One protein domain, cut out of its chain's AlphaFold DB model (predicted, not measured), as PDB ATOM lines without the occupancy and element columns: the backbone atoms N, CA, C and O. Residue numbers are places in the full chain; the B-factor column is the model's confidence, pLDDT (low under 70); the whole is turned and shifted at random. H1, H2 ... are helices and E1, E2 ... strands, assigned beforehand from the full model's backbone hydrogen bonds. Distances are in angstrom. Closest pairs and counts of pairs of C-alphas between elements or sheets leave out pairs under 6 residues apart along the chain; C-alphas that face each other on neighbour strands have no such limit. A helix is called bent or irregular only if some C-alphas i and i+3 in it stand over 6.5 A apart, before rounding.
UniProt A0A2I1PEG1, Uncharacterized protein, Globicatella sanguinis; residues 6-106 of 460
ATOM      1  N   TYR A   6      -4.321 -28.993  11.094       55.28
ATOM      2  CA  TYR A   6      -4.210 -28.293  12.370       55.28
ATOM      3  C   TYR A   6      -5.069 -27.039  12.318       55.28
ATOM      4  O   TYR A   6      -4.768 -26.103  11.581       55.28
ATOM      5  N   VAL A   7      -6.127 -27.009  13.121       60.56
ATOM      6  CA  VAL A   7      -6.886 -25.784  13.360       60.56
ATOM      7  C   VAL A   7      -6.417 -25.223  14.693       60.56
ATOM      8  O   VAL A   7      -6.406 -25.927  15.705       60.56
ATOM      9  N   LYS A   8      -5.996 -23.953  14.706       62.34
ATOM     10  CA  LYS A   8      -5.631 -23.276  15.957       62.34
ATOM     11  C   LYS A   8      -6.842 -23.301  16.892       62.34
ATOM     12  O   LYS A   8      -7.930 -22.899  16.487       62.34
ATOM     13  N   GLY A   9      -6.650 -23.709  18.150       64.56
ATOM     14  CA  GLY A   9      -7.723 -23.765  19.155       64.56
ATOM     15  C   GLY A   9      -8.473 -22.436  19.336       64.56
ATOM     16  O   GLY A   9      -9.646 -22.438  19.694       64.56
ATOM     17  N   LEU A  10      -7.829 -21.311  18.998       70.94
ATOM     18  CA  LEU A  10      -8.437 -19.980  18.950       70.94
ATOM     19  C   LEU A  10      -9.633 -19.896  17.985       70.94
ATOM     20  O   LEU A  10     -10.637 -19.284  18.330       70.94
ATOM     21  N   LEU A  11      -9.558 -20.536  16.812       73.88
ATOM     22  CA  LEU A  11     -10.617 -20.476  15.800       73.88
ATOM     23  C   LEU A  11     -11.886 -21.192  16.279       73.88
ATOM     24  O   LEU A  11     -12.974 -20.651  16.157       73.88
ATOM     25  N   ILE A  12     -11.748 -22.358  16.911       74.69
ATOM     26  CA  ILE A  12     -12.892 -23.141  17.414       74.69
ATOM     27  C   ILE A  12     -13.534 -22.478  18.636       74.69
ATOM     28  O   ILE A  12     -14.753 -22.480  18.773       74.69
ATOM     29  N   ARG A  13     -12.735 -21.846  19.505       79.88
ATOM     30  CA  ARG A  13     -13.271 -21.009  20.591       79.88
ATOM     31  C   ARG A  13     -14.019 -19.796  20.043       79.88
ATOM     32  O   ARG A  13     -15.061 -19.450  20.583       79.88
ATOM     33  N   GLY A  14     -13.509 -19.198  18.964       80.19
ATOM     34  CA  GLY A  14     -14.194 -18.147  18.216       80.19
ATOM     35  C   GLY A  14     -15.529 -18.621  17.646       80.19
ATOM     36  O   GLY A  14     -16.525 -17.939  17.841       80.19
ATOM     37  N   VAL A  15     -15.575 -19.813  17.036       79.31
ATOM     38  CA  VAL A  15     -16.824 -20.430  16.551       79.31
ATOM     39  C   VAL A  15     -17.810 -20.622  17.697       79.31
ATOM     40  O   VAL A  15     -18.934 -20.160  17.595       79.31
ATOM     41  N   ILE A  16     -17.397 -21.212  18.821       77.69
ATOM     42  CA  ILE A  16     -18.285 -21.387  19.982       77.69
ATOM     43  C   ILE A  16     -18.803 -20.041  20.481       77.69
ATOM     44  O   ILE A  16     -20.004 -19.903  20.683       77.69
ATOM     45  N   LEU A  17     -17.930 -19.045  20.654       80.94
ATOM     46  CA  LEU A  17     -18.316 -17.712  21.114       80.94
ATOM     47  C   LEU A  17     -19.320 -17.057  20.154       80.94
ATOM     48  O   LEU A  17     -20.370 -16.599  20.595       80.94
ATOM     49  N   VAL A  18     -19.018 -17.040  18.855       79.69
ATOM     50  CA  VAL A  18     -19.855 -16.408  17.830       79.69
ATOM     51  C   VAL A  18     -21.175 -17.158  17.666       79.69
ATOM     52  O   VAL A  18     -22.219 -16.521  17.742       79.69
ATOM     53  N   SER A  19     -21.161 -18.488  17.528       76.69
ATOM     54  CA  SER A  19     -22.387 -19.295  17.443       76.69
ATOM     55  C   SER A  19     -23.262 -19.099  18.672       76.69
ATOM     56  O   SER A  19     -24.463 -18.922  18.532       76.69
ATOM     57  N   THR A  20     -22.670 -19.039  19.867       71.00
ATOM     58  CA  THR A  20     -23.405 -18.753  21.105       71.00
ATOM     59  C   THR A  20     -24.047 -17.367  21.051       71.00
ATOM     60  O   THR A  20     -25.252 -17.243  21.243       71.00
ATOM     61  N   ILE A  21     -23.278 -16.321  20.729       72.75
ATOM     62  CA  ILE A  21     -23.804 -14.951  20.656       72.75
ATOM     63  C   ILE A  21     -24.934 -14.838  19.624       72.75
ATOM     64  O   ILE A  21     -25.949 -14.202  19.895       72.75
ATOM     65  N   LEU A  22     -24.770 -15.465  18.459       71.88
ATOM     66  CA  LEU A  22     -25.757 -15.440  17.382       71.88
ATOM     67  C   LEU A  22     -27.008 -16.265  17.711       71.88
ATOM     68  O   LEU A  22     -28.105 -15.836  17.371       71.88
ATOM     69  N   MET A  23     -26.862 -17.408  18.390       68.31
ATOM     70  CA  MET A  23     -27.988 -18.255  18.801       68.31
ATOM     71  C   MET A  23     -28.841 -17.613  19.895       68.31
ATOM     72  O   MET A  23     -30.061 -17.718  19.851       68.31
ATOM     73  N   PHE A  24     -28.217 -16.966  20.882       62.53
ATOM     74  CA  PHE A  24     -28.956 -16.286  21.948       62.53
ATOM     75  C   PHE A  24     -29.442 -14.901  21.506       62.53
ATOM     76  O   PHE A  24     -30.430 -14.396  22.029       62.53
ATOM     77  N   GLY A  25     -28.770 -14.267  20.543       61.78
ATOM     78  CA  GLY A  25     -28.952 -12.847  20.271       61.78
ATOM     79  C   GLY A  25     -28.524 -11.988  21.470       61.78
ATOM     80  O   GLY A  25     -28.499 -12.424  22.623       61.78
ATOM     81  N   LEU A  26     -28.191 -10.718  21.231       53.94
ATOM     82  CA  LEU A  26     -27.724  -9.831  22.308       53.94
ATOM     83  C   LEU A  26     -28.762  -9.637  23.429       53.94
ATOM     84  O   LEU A  26     -28.385  -9.402  24.572       53.94
ATOM     85  N   ASN A  27     -30.052  -9.800  23.125       47.69
ATOM     86  CA  ASN A  27     -31.145  -9.555  24.067       47.69
ATOM     87  C   ASN A  27     -31.435 -10.721  25.030       47.69
ATOM     88  O   ASN A  27     -32.113 -10.499  26.030       47.69
ATOM     89  N   HIS A  28     -30.937 -11.938  24.767       59.38
ATOM     90  CA  HIS A  28     -31.151 -13.102  25.649       59.38
ATOM     91  C   HIS A  28     -29.860 -13.600  26.325       59.38
ATOM     92  O   HIS A  28     -29.892 -14.502  27.164       59.38
ATOM     93  N   LEU A  29     -28.711 -12.979  26.032       64.31
ATOM     94  CA  LEU A  29     -27.441 -13.256  26.708       64.31
ATOM     95  C   LEU A  29     -27.412 -12.639  28.113       64.31
ATOM     96  O   LEU A  29     -26.970 -11.512  28.313       64.31
ATOM     97  N   SER A  30     -27.837 -13.406  29.119       71.94
ATOM     98  CA  SER A  30     -27.570 -13.054  30.524       71.94
ATOM     99  C   SER A  30     -26.064 -13.010  30.858       71.94
ATOM    100  O   SER A  30     -25.243 -13.692  30.234       71.94
ATOM    101  N   ILE A  31     -25.704 -12.270  31.913       76.12
ATOM    102  CA  ILE A  31     -24.330 -12.210  32.443       76.12
ATOM    103  C   ILE A  31     -23.768 -13.596  32.797       76.12
ATOM    104  O   ILE A  31     -22.571 -13.839  32.651       76.12
ATOM    105  N   TRP A  32     -24.622 -14.541  33.194       77.12
ATOM    106  CA  TRP A  32     -24.206 -15.900  33.533       77.12
ATOM    107  C   TRP A  32     -23.762 -16.697  32.307       77.12
ATOM    108  O   TRP A  32     -22.806 -17.467  32.399       77.12
ATOM    109  N   HIS A  33     -24.362 -16.451  31.139       75.25
ATOM    110  CA  HIS A  33     -23.884 -17.036  29.884       75.25
ATOM    111  C   HIS A  33     -22.485 -16.536  29.554       75.25
ATOM    112  O   HIS A  33     -21.617 -17.336  29.219       75.25
ATOM    113  N   LEU A  34     -22.229 -15.237  29.729       77.94
ATOM    114  CA  LEU A  34     -20.894 -14.674  29.528       77.94
ATOM    115  C   LEU A  34     -19.874 -15.303  30.484       77.94
ATOM    116  O   LEU A  34     -18.796 -15.688  30.042       77.94
ATOM    117  N   VAL A  35     -20.225 -15.487  31.762       81.94
ATOM    118  CA  VAL A  35     -19.361 -16.173  32.739       81.94
ATOM    119  C   VAL A  35     -19.052 -17.610  32.307       81.94
ATOM    120  O   VAL A  35     -17.889 -18.012  32.357       81.94
ATOM    121  N   LEU A  36     -20.044 -18.377  31.839       81.75
ATOM    122  CA  LEU A  36     -19.833 -19.745  31.350       81.75
ATOM    123  C   LEU A  36     -18.949 -19.784  30.101       81.75
ATOM    124  O   LEU A  36     -18.031 -20.600  30.031       81.75
ATOM    125  N   ILE A  37     -19.183 -18.893  29.137       81.06
ATOM    126  CA  ILE A  37     -18.405 -18.822  27.895       81.06
ATOM    127  C   ILE A  37     -16.959 -18.420  28.197       81.06
ATOM    128  O   ILE A  37     -16.026 -19.079  27.740       81.06
ATOM    129  N   ILE A  38     -16.751 -17.375  29.003       84.75
ATOM    130  CA  ILE A  38     -15.417 -16.914  29.407       84.75
ATOM    131  C   ILE A  38     -14.709 -18.005  30.212       84.75
ATOM    132  O   ILE A  38     -13.549 -18.310  29.940       84.75
ATOM    133  N   GLY A  39     -15.409 -18.640  31.157       85.50
ATOM    134  CA  GLY A  39     -14.894 -19.766  31.932       85.50
ATOM    135  C   GLY A  39     -14.481 -20.938  31.042       85.50
ATOM    136  O   GLY A  39     -13.383 -21.474  31.195       85.50
ATOM    137  N   PHE A  40     -15.306 -21.290  30.054       85.31
ATOM    138  CA  PHE A  40     -14.998 -22.316  29.063       85.31
ATOM    139  C   PHE A  40     -13.768 -21.949  28.226       85.31
ATOM    140  O   PHE A  40     -12.852 -22.761  28.100       85.31
ATOM    141  N   ILE A  41     -13.686 -20.723  27.702       85.19
ATOM    142  CA  ILE A  41     -12.529 -20.245  26.929       85.19
ATOM    143  C   ILE A  41     -11.258 -20.276  27.786       85.19
ATOM    144  O   ILE A  41     -10.220 -20.747  27.321       85.19
ATOM    145  N   ALA A  42     -11.338 -19.836  29.042       86.56
ATOM    146  CA  ALA A  42     -10.213 -19.815  29.971       86.56
ATOM    147  C   ALA A  42      -9.714 -21.227  30.314       86.56
ATOM    148  O   ALA A  42      -8.510 -21.479  30.271       86.56
ATOM    149  N   VAL A  43     -10.624 -22.167  30.605       85.12
ATOM    150  CA  VAL A  43     -10.285 -23.571  30.903       85.12
ATOM    151  C   VAL A  43      -9.721 -24.283  29.673       85.12
ATOM    152  O   VAL A  43      -8.874 -25.165  29.803       85.12
ATOM    153  N   THR A  44     -10.156 -23.890  28.476       84.88
ATOM    154  CA  THR A  44      -9.782 -24.552  27.222       84.88
ATOM    155  C   THR A  44      -8.674 -23.833  26.453       84.88
ATOM    156  O   THR A  44      -8.366 -24.234  25.329       84.88
ATOM    157  N   LYS A  45      -8.035 -22.805  27.033       83.56
ATOM    158  CA  LYS A  45      -7.106 -21.903  26.327       83.56
ATOM    159  C   LYS A  45      -5.866 -22.588  25.724       83.56
ATOM    160  O   LYS A  45      -5.387 -22.172  24.668       83.56
ATOM    161  N   ASP A  46      -5.414 -23.679  26.335       78.81
ATOM    162  CA  ASP A  46      -4.220 -24.428  25.917       78.81
ATOM    163  C   ASP A  46      -4.578 -25.692  25.109       78.81
ATOM    164  O   ASP A  46      -3.722 -26.501  24.750       78.81
ATOM    165  N   VAL A  47      -5.868 -25.876  24.799       81.19
ATOM    166  CA  VAL A  47      -6.354 -27.041  24.058       81.19
ATOM    167  C   VAL A  47      -5.999 -26.917  22.583       81.19
ATOM    168  O   VAL A  47      -6.548 -26.073  21.871       81.19
ATOM    169  N   GLU A  48      -5.121 -27.796  22.109       80.69
ATOM    170  CA  GLU A  48      -4.904 -28.008  20.677       80.69
ATOM    171  C   GLU A  48      -5.885 -29.045  20.133       80.69
ATOM    172  O   GLU A  48      -6.055 -30.117  20.718       80.69
ATOM    173  N   ILE A  49      -6.477 -28.754  18.975       79.25
ATOM    174  CA  ILE A  49      -7.504 -29.594  18.361       79.25
ATOM    175  C   ILE A  49      -6.963 -30.134  17.042       79.25
ATOM    176  O   ILE A  49      -6.479 -29.388  16.191       79.25
ATOM    177  N   ARG A  50      -7.042 -31.456  16.878       76.75
ATOM    178  CA  ARG A  50      -6.674 -32.147  15.641       76.75
ATOM    179  C   ARG A  50      -7.919 -32.746  15.008       76.75
ATOM    180  O   ARG A  50      -8.705 -33.399  15.702       76.75
ATOM    181  N   PHE A  51      -8.053 -32.553  13.701       76.31
ATOM    182  CA  PHE A  51      -9.102 -33.179  12.907       76.31
ATOM    183  C   PHE A  51      -8.596 -34.451  12.237       76.31
ATOM    184  O   PHE A  51      -7.499 -34.489  11.674       76.31
ATOM    185  N   ASN A  52      -9.405 -35.502  12.308       77.88
ATOM    186  CA  ASN A  52      -9.187 -36.782  11.656       77.88
ATOM    187  C   ASN A  52     -10.418 -37.177  10.818       77.88
ATOM    188  O   ASN A  52     -11.469 -36.546  10.875       77.88
ATOM    189  N   ARG A  53     -10.308 -38.263  10.042       79.25
ATOM    190  CA  ARG A  53     -11.407 -38.739   9.181       79.25
ATOM    191  C   ARG A  53     -12.678 -39.140   9.941       79.25
ATOM    192  O   ARG A  53     -13.753 -39.069   9.360       79.25
ATOM    193  N   LYS A  54     -12.584 -39.555  11.211       81.62
ATOM    194  CA  LYS A  54     -13.771 -39.891  12.020       81.62
ATOM    195  C   LYS A  54     -14.587 -38.643  12.355       81.62
ATOM    196  O   LYS A  54     -15.803 -38.731  12.455       81.62
ATOM    197  N   ASP A  55     -13.935 -37.487  12.467       79.88
ATOM    198  CA  ASP A  55     -14.617 -36.213  12.707       79.88
ATOM    199  C   ASP A  55     -15.509 -35.809  11.529       79.88
ATOM    200  O   ASP A  55     -16.582 -35.257  11.748       79.88
ATOM    201  N   LEU A  56     -15.121 -36.160  10.296       78.25
ATOM    202  CA  LEU A  56     -15.974 -35.978   9.118       78.25
ATOM    203  C   LEU A  56     -17.267 -36.797   9.241       78.25
ATOM    204  O   LEU A  56     -18.340 -36.294   8.928       78.25
ATOM    205  N   GLY A  57     -17.172 -38.033   9.743       83.06
ATOM    206  CA  GLY A  57     -18.338 -38.877  10.008       83.06
ATOM    207  C   GLY A  57     -19.286 -38.252  11.032       83.06
ATOM    208  O   GLY A  57     -20.480 -38.160  10.777       83.06
ATOM    209  N   TRP A  58     -18.754 -37.744  12.149       82.00
ATOM    210  CA  TRP A  58     -19.564 -37.041  13.152       82.00
ATOM    211  C   TRP A  58     -20.230 -35.782  12.596       82.00
ATOM    212  O   TRP A  58     -21.408 -35.559  12.857       82.00
ATOM    213  N   MET A  59     -19.507 -34.991  11.802       78.50
ATOM    214  CA  MET A  59     -20.053 -33.802  11.147       78.50
ATOM    215  C   MET A  59     -21.213 -34.161  10.209       78.50
ATOM    216  O   MET A  59     -22.268 -33.535  10.272       78.50
ATOM    217  N   VAL A  60     -21.065 -35.221   9.402       82.50
ATOM    218  CA  VAL A  60     -22.150 -35.740   8.552       82.50
ATOM    219  C   VAL A  60     -23.343 -36.192   9.397       82.50
ATOM    220  O   VAL A  60     -24.470 -35.837   9.068       82.50
ATOM    221  N   CYS A  61     -23.126 -36.901  10.509       83.25
ATOM    222  CA  CYS A  61     -24.214 -37.295  11.411       83.25
ATOM    223  C   CYS A  61     -24.977 -36.084  11.971       83.25
ATOM    224  O   CYS A  61     -26.206 -36.093  11.966       83.25
ATOM    225  N   PHE A  62     -24.277 -35.033  12.415       78.38
ATOM    226  CA  PHE A  62     -24.921 -33.803  12.891       78.38
ATOM    227  C   PHE A  62     -25.726 -33.111  11.785       78.38
ATOM    228  O   PHE A  62     -26.844 -32.665  12.039       78.38
ATOM    229  N   ILE A  63     -25.205 -33.059  10.554       79.44
ATOM    230  CA  ILE A  63     -25.926 -32.500   9.400       79.44
ATOM    231  C   ILE A  63     -27.188 -33.321   9.104       79.44
ATOM    232  O   ILE A  63     -28.270 -32.751   8.991       79.44
ATOM    233  N   LEU A  64     -27.078 -34.652   9.033       82.88
ATOM    234  CA  LEU A  64     -28.218 -35.536   8.771       82.88
ATOM    235  C   LEU A  64     -29.298 -35.417   9.851       82.88
ATOM    236  O   LEU A  64     -30.481 -35.404   9.519       82.88
ATOM    237  N   LEU A  65     -28.910 -35.272  11.122       80.50
ATOM    238  CA  LEU A  65     -29.850 -35.050  12.222       80.50
ATOM    239  C   LEU A  65     -30.611 -33.722  12.068       80.50
ATOM    240  O   LEU A  65     -31.819 -33.681  12.291       80.50
ATOM    241  N   ASN A  66     -29.932 -32.655  11.636       76.31
ATOM    242  CA  ASN A  66     -30.571 -31.364  11.357       76.31
ATOM    243  C   ASN A  66     -31.522 -31.440  10.153       76.31
ATOM    244  O   ASN A  66     -32.643 -30.943  10.227       76.31
ATOM    245  N   VAL A  67     -31.114 -32.105   9.065       79.31
ATOM    246  CA  VAL A  67     -31.976 -32.321   7.887       79.31
ATOM    247  C   VAL A  67     -33.221 -33.122   8.271       79.31
ATOM    248  O   VAL A  67     -34.332 -32.769   7.879       79.31
ATOM    249  N   PHE A  68     -33.047 -34.173   9.074       81.62
ATOM    250  CA  PHE A  68     -34.151 -34.979   9.581       81.62
ATOM    251  C   PHE A  68     -35.110 -34.162  10.458       81.62
ATOM    252  O   PHE A  68     -36.325 -34.244  10.275       81.62
ATOM    253  N   SER A  69     -34.577 -33.327  11.356       76.88
ATOM    254  CA  SER A  69     -35.362 -32.381  12.160       76.88
ATOM    255  C   SER A  69     -36.223 -31.464  11.287       76.88
ATOM    256  O   SER A  69     -37.436 -31.421  11.496       76.88
ATOM    257  N   PHE A  70     -35.652 -30.825  10.262       75.88
ATOM    258  CA  PHE A  70     -36.408 -29.942   9.369       75.88
ATOM    259  C   PHE A  70     -37.460 -30.663   8.534       75.88
ATOM    260  O   PHE A  70     -38.550 -30.135   8.334       75.88
ATOM    261  N   TYR A  71     -37.159 -31.867   8.052       78.38
ATOM    262  CA  TYR A  71     -38.138 -32.660   7.315       78.38
ATOM    263  C   TYR A  71     -39.357 -32.992   8.185       78.38
ATOM    264  O   TYR A  71     -40.502 -32.854   7.753       78.38
ATOM    265  N   MET A  72     -39.114 -33.404   9.431       73.19
ATOM    266  CA  MET A  72     -40.175 -33.774  10.369       73.19
ATOM    267  C   MET A  72     -40.930 -32.560  10.919       73.19
ATOM    268  O   MET A  72     -42.121 -32.665  11.228       73.19
ATOM    269  N   ASN A  73     -40.240 -31.424  11.038       71.62
ATOM    270  CA  ASN A  73     -40.737 -30.182  11.610       71.62
ATOM    271  C   ASN A  73     -40.306 -28.986  10.750       71.62
ATOM    272  O   ASN A  73     -39.334 -28.306  11.083       71.62
ATOM    273  N   PRO A  74     -41.014 -28.722   9.639       70.00
ATOM    274  CA  PRO A  74     -40.671 -27.614   8.767       70.00
ATOM    275  C   PRO A  74     -40.743 -26.281   9.532       70.00
ATOM    276  O   PRO A  74     -41.766 -26.014  10.176       70.00
ATOM    277  N   PRO A  75     -39.694 -25.443   9.473       65.25
ATOM    278  CA  PRO A  75     -39.670 -24.164  10.167       65.25
ATOM    279  C   PRO A  75     -40.698 -23.203   9.568       65.25
ATOM    280  O   PRO A  75     -40.986 -23.234   8.370       65.25
ATOM    281  N   LYS A  76     -41.218 -22.284  10.390       66.75
ATOM    282  CA  LYS A  76     -42.144 -21.238   9.918       66.75
ATOM    283  C   LYS A  76     -41.464 -20.240   8.970       66.75
ATOM    284  O   LYS A  76     -42.129 -19.691   8.098       66.75
ATOM    285  N   GLN A  77     -40.157 -20.006   9.136       71.56
ATOM    286  CA  GLN A  77     -39.348 -19.106   8.305       71.56
ATOM    287  C   GLN A  77     -38.048 -19.791   7.867       71.56
ATOM    288  O   GLN A  77     -37.045 -19.774   8.573       71.56
ATOM    289  N   LEU A  78     -38.056 -20.378   6.668       67.75
ATOM    290  CA  LEU A  78     -36.988 -21.264   6.195       67.75
ATOM    291  C   LEU A  78     -35.577 -20.640   6.250       67.75
ATOM    292  O   LEU A  78     -34.643 -21.295   6.691       67.75
ATOM    293  N   GLY A  79     -35.411 -19.374   5.848       73.19
ATOM    294  CA  GLY A  79     -34.085 -18.745   5.746       73.19
ATOM    295  C   GLY A  79     -33.378 -18.516   7.088       73.19
ATOM    296  O   GLY A  79     -32.228 -18.915   7.251       73.19
ATOM    297  N   TYR A  80     -34.057 -17.888   8.051       69.88
ATOM    298  CA  TYR A  80     -33.493 -17.593   9.376       69.88
ATOM    299  C   TYR A  80     -33.209 -18.874  10.174       69.88
ATOM    300  O   TYR A  80     -32.132 -19.026  10.752       69.88
ATOM    301  N   GLU A  81     -34.127 -19.839  10.126       67.88
ATOM    302  CA  GLU A  81     -34.008 -21.071  10.911       67.88
ATOM    303  C   GLU A  81     -32.942 -22.020  10.358       67.88
ATOM    304  O   GLU A  81     -32.224 -22.669  11.121       67.88
ATOM    305  N   MET A  82     -32.736 -22.037   9.034       69.56
ATOM    306  CA  MET A  82     -31.592 -22.731   8.435       69.56
ATOM    307  C   MET A  82     -30.258 -22.164   8.932       69.56
ATOM    308  O   MET A  82     -29.339 -22.936   9.208       69.56
ATOM    309  N   VAL A  83     -30.151 -20.841   9.103       73.62
ATOM    310  CA  VAL A  83     -28.947 -20.212   9.672       73.62
ATOM    311  C   VAL A  83     -28.745 -20.649  11.127       73.62
ATOM    312  O   VAL A  83     -27.647 -21.077  11.481       73.62
ATOM    313  N   LEU A  84     -29.789 -20.622  11.963       71.94
ATOM    314  CA  LEU A  84     -29.691 -21.065  13.361       71.94
ATOM    315  C   LEU A  84     -29.343 -22.553  13.501       71.94
ATOM    316  O   LEU A  84     -28.577 -22.923  14.392       71.94
ATOM    317  N   ALA A  85     -29.866 -23.420  12.635       70.19
ATOM    318  CA  ALA A  85     -29.521 -24.842  12.634       70.19
ATOM    319  C   ALA A  85     -28.041 -25.087  12.307       70.19
ATOM    320  O   ALA A  85     -27.389 -25.881  12.986       70.19
ATOM    321  N   VAL A  86     -27.482 -24.369  11.326       74.12
ATOM    322  CA  VAL A  86     -26.042 -24.437  11.016       74.12
ATOM    323  C   VAL A  86     -25.216 -23.984  12.220       74.12
ATOM    324  O   VAL A  86     -24.326 -24.710  12.655       74.12
ATOM    325  N   LEU A  87     -25.569 -22.851  12.835       75.38
ATOM    326  CA  LEU A  87     -24.874 -22.341  14.023       75.38
ATOM    327  C   LEU A  87     -24.922 -23.323  15.204       75.38
ATOM    328  O   LEU A  87     -23.911 -23.504  15.890       75.38
ATOM    329  N   ARG A  88     -26.066 -23.988  15.420       73.75
ATOM    330  CA  ARG A  88     -26.247 -25.049  16.426       73.75
ATOM    331  C   ARG A  88     -25.364 -26.256  16.146       73.75
ATOM    332  O   ARG A  88     -24.669 -26.728  17.045       73.75
ATOM    333  N   ALA A  89     -25.383 -26.760  14.915       73.31
ATOM    334  CA  ALA A  89     -24.559 -27.892  14.507       73.31
ATOM    335  C   ALA A  89     -23.065 -27.588  14.702       73.31
ATOM    336  O   ALA A  89     -22.347 -28.388  15.309       73.31
ATOM    337  N   ASP A  90     -22.625 -26.401  14.279       74.94
ATOM    338  CA  ASP A  90     -21.251 -25.931  14.440       74.94
ATOM    339  C   ASP A  90     -20.859 -25.800  15.915       74.94
ATOM    340  O   ASP A  90     -19.761 -26.214  16.304       74.94
ATOM    341  N   PHE A  91     -21.759 -25.284  16.757       79.62
ATOM    342  CA  PHE A  91     -21.562 -25.199  18.204       79.62
ATOM    343  C   PHE A  91     -21.366 -26.588  18.832       79.62
ATOM    344  O   PHE A  91     -20.355 -26.822  19.503       79.62
ATOM    345  N   TYR A  92     -22.284 -27.532  18.590       76.50
ATOM    346  CA  TYR A  92     -22.218 -28.875  19.179       76.50
ATOM    347  C   TYR A  92     -20.998 -29.659  18.702       76.50
ATOM    348  O   TYR A  92     -20.304 -30.287  19.509       76.50
ATOM    349  N   PHE A  93     -20.692 -29.586  17.407       80.88
ATOM    350  CA  PHE A  93     -19.508 -30.219  16.845       80.88
ATOM    351  C   PHE A  93     -18.222 -29.635  17.448       80.88
ATOM    352  O   PHE A  93     -17.342 -30.384  17.884       80.88
ATOM    353  N   SER A  94     -18.133 -28.307  17.560       80.50
ATOM    354  CA  SER A  94     -16.993 -27.615  18.171       80.50
ATOM    355  C   SER A  94     -16.790 -28.005  19.637       80.50
ATOM    356  O   SER A  94     -15.664 -28.292  20.058       80.50
ATOM    357  N   LEU A  95     -17.877 -28.082  20.412       81.12
ATOM    358  CA  LEU A  95     -17.847 -28.507  21.810       81.12
ATOM    359  C   LEU A  95     -17.366 -29.960  21.947       81.12
ATOM    360  O   LEU A  95     -16.439 -30.238  22.714       81.12
ATOM    361  N   PHE A  96     -17.931 -30.878  21.156       83.94
ATOM    362  CA  PHE A  96     -17.521 -32.285  21.119       83.94
ATOM    363  C   PHE A  96     -16.026 -32.438  20.793       83.94
ATOM    364  O   PHE A  96     -15.300 -33.205  21.443       83.94
ATOM    365  N   LYS A  97     -15.521 -31.662  19.825       84.75
ATOM    366  CA  LYS A  97     -14.102 -31.660  19.454       84.75
ATOM    367  C   LYS A  97     -13.189 -31.177  20.575       84.75
ATOM    368  O   LYS A  97     -12.124 -31.762  20.773       84.75
ATOM    369  N   ILE A  98     -13.589 -30.155  21.328       83.25
ATOM    370  CA  ILE A  98     -12.818 -29.688  22.486       83.25
ATOM    371  C   ILE A  98     -12.788 -30.746  23.593       83.25
ATOM    372  O   ILE A  98     -11.712 -31.036  24.115       83.25
ATOM    373  N   ILE A  99     -13.925 -31.361  23.929       84.00
ATOM    374  CA  ILE A  99     -14.014 -32.371  25.000       84.00
ATOM    375  C   ILE A  99     -13.139 -33.593  24.686       84.00
ATOM    376  O   ILE A  99     -12.371 -34.067  25.531       84.00
ATOM    377  N   THR A 100     -13.200 -34.085  23.450       85.31
ATOM    378  CA  THR A 100     -12.371 -35.216  23.014       85.31
ATOM    379  C   THR A 100     -10.880 -34.864  22.998       85.31
ATOM    380  O   THR A 100     -10.061 -35.673  23.436       85.31
ATOM    381  N   ALA A 101     -10.507 -33.646  22.587       84.25
ATOM    382  CA  ALA A 101      -9.119 -33.173  22.622       84.25
ATOM    383  C   ALA A 101      -8.576 -33.009  24.054       84.25
ATOM    384  O   ALA A 101      -7.438 -33.396  24.335       84.25
ATOM    385  N   LEU A 102      -9.395 -32.482  24.969       84.25
ATOM    386  CA  LEU A 102      -9.085 -32.386  26.397       84.25
ATOM    387  C   LEU A 102      -8.778 -33.761  26.999       84.25
ATOM    388  O   LEU A 102      -7.807 -33.907  27.743       84.25
ATOM    389  N   THR A 103      -9.577 -34.764  26.637       83.25
ATOM    390  CA  THR A 103      -9.400 -36.150  27.088       83.25
ATOM    391  C   THR A 103      -8.131 -36.765  26.498       83.25
ATOM    392  O   THR A 103      -7.323 -37.320  27.231       83.25
ATOM    393  N   ALA A 104      -7.892 -36.600  25.193       82.56
ATOM    394  CA  ALA A 104      -6.751 -37.204  24.497       82.56
ATOM    395  C   ALA A 104      -5.379 -36.716  24.994       82.56
ATOM    396  O   ALA A 104      -4.399 -37.453  24.922       82.56
ATOM    397  N   LYS A 105      -5.293 -35.478  25.490       79.56
ATOM    398  CA  LYS A 105      -4.064 -34.920  26.076       79.56
ATOM    399  C   LYS A 105      -4.039 -34.981  27.609       79.56
ATOM    400  O   LYS A 105      -3.214 -34.309  28.219       79.56
ATOM    401  N   ASN A 106      -4.967 -35.708  28.239       81.12
ATOM    402  CA  ASN A 106      -5.146 -35.742  29.695       81.12
ATOM    403  C   ASN A 106      -5.239 -34.347  30.349       81.12
ATOM    404  O   ASN A 106      -4.936 -34.177  31.527       81.12
TER     405      ASN A 106
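AT A GLANCE: This is residues 6 to 106 of the 460 residues of an uncharacterized protein of Globicatella sanguinis (UniProt A0A2I1PEG1). Picture a flat layer of helices with the long helix H4 through its middle, H1 side by side with it on one side, H3 on the other, and H2 beyond H1 and only loosely beside it. The short strand E1 lies near one end of the layer, on the path from H2 to H3, and the turn of the hairpin H3 and H4 sticks out at the other end with residues 71 to 77. The printed part has 101 residues, with four named helices and one named strand in the order H1, H2, E1, H3, H4; the class is mostly helix, and there is no sheet of named strands. It is only just compact, close to loose, with a radius of gyration of the C-alphas of 14.8 A, and its C-alphas span 43 by 37 by 17 A.

IN THESE COORDINATES: Start at C-alpha 78, printed at (-36.988, -21.264, 6.195); from there H4, residues 78 to 104, runs 38.8 A to C-alpha 104 at (-6.751, -37.204, 24.497). Just before it along the chain find H3, residues 53 to 72, 29.2 A from first to last C-alpha. Near the beginning of the printed part, find C-alpha 9 at (-7.723, -23.765, 19.155), where H1, residues 9 to 28, begins; its first and last C-alphas are 26.5 A apart. H1 is irregular, with C-alphas 23 and 26 at 9.1 A from each other, and it has a kink of 52 degrees near residue 22. H2 follows with residues 31 to 43, 18.1 A long, and E1 is residues 49 to 51, 6.7 A long.

HOW THE PARTS SIT: Begin again with H4, whose centre is 2.4 A from the mean of the C-alphas. Look at residues 84 to 95, the part of H4 that touches H1: the closest C-alphas are those of Ser 19 and Leu 87, 5.2 A apart. H1 and H4 run opposite ways at a steep tilt of 42 degrees, H1's line being a rough one. H4 also touches H3, with residues 85 to 93 alone on H4 and residues 58 to 66 alone on H3; the closest C-alphas are those of Phe 62 and Ala 89, 6.1 A apart. H3 and H4 form a helical hairpin, running opposite ways at a shallow tilt of 32 degrees, only just short of steep. Farther out, H2 is close to H1 but not clearly touching, with the C-alphas of Arg 13 and Ile 41 the closest at 6.4 A; the two run opposite ways at a shallow tilt of 4 degrees. H2 is apart from both H3 and H4, and H1 is apart from H3. E1 pairs with no named strand, but look at residues 6 to 7, a short stretch that pairs antiparallel with residues 49 to 50 of E1. The closest C-alphas of E1 and H4 are those of Ile 49 and Ala 101, 5.8 A apart. E1 and H3 meet only through their link, and E1 is apart from H2. In H2 and H4 every O i to N i+4 pair is within hydrogen-bond range; in H1 it is 13 of 16 and in H3 15 of 16.

THE WHOLE: The two farthest C-alphas, those of Lys 76 and Asn 106, are 44.4 A apart, and the outline is flat. The printed part has no cut, and the links H1 to H2, H2 to E1, E1 to H3 and H3 to H4 are tight. In the B-factor column the mean pLDDT of the printed part is 76.2; the model's confidence is under 70 at residues 6 to 9, 23 to 29, 75 to 76, 78 and 80 to 82.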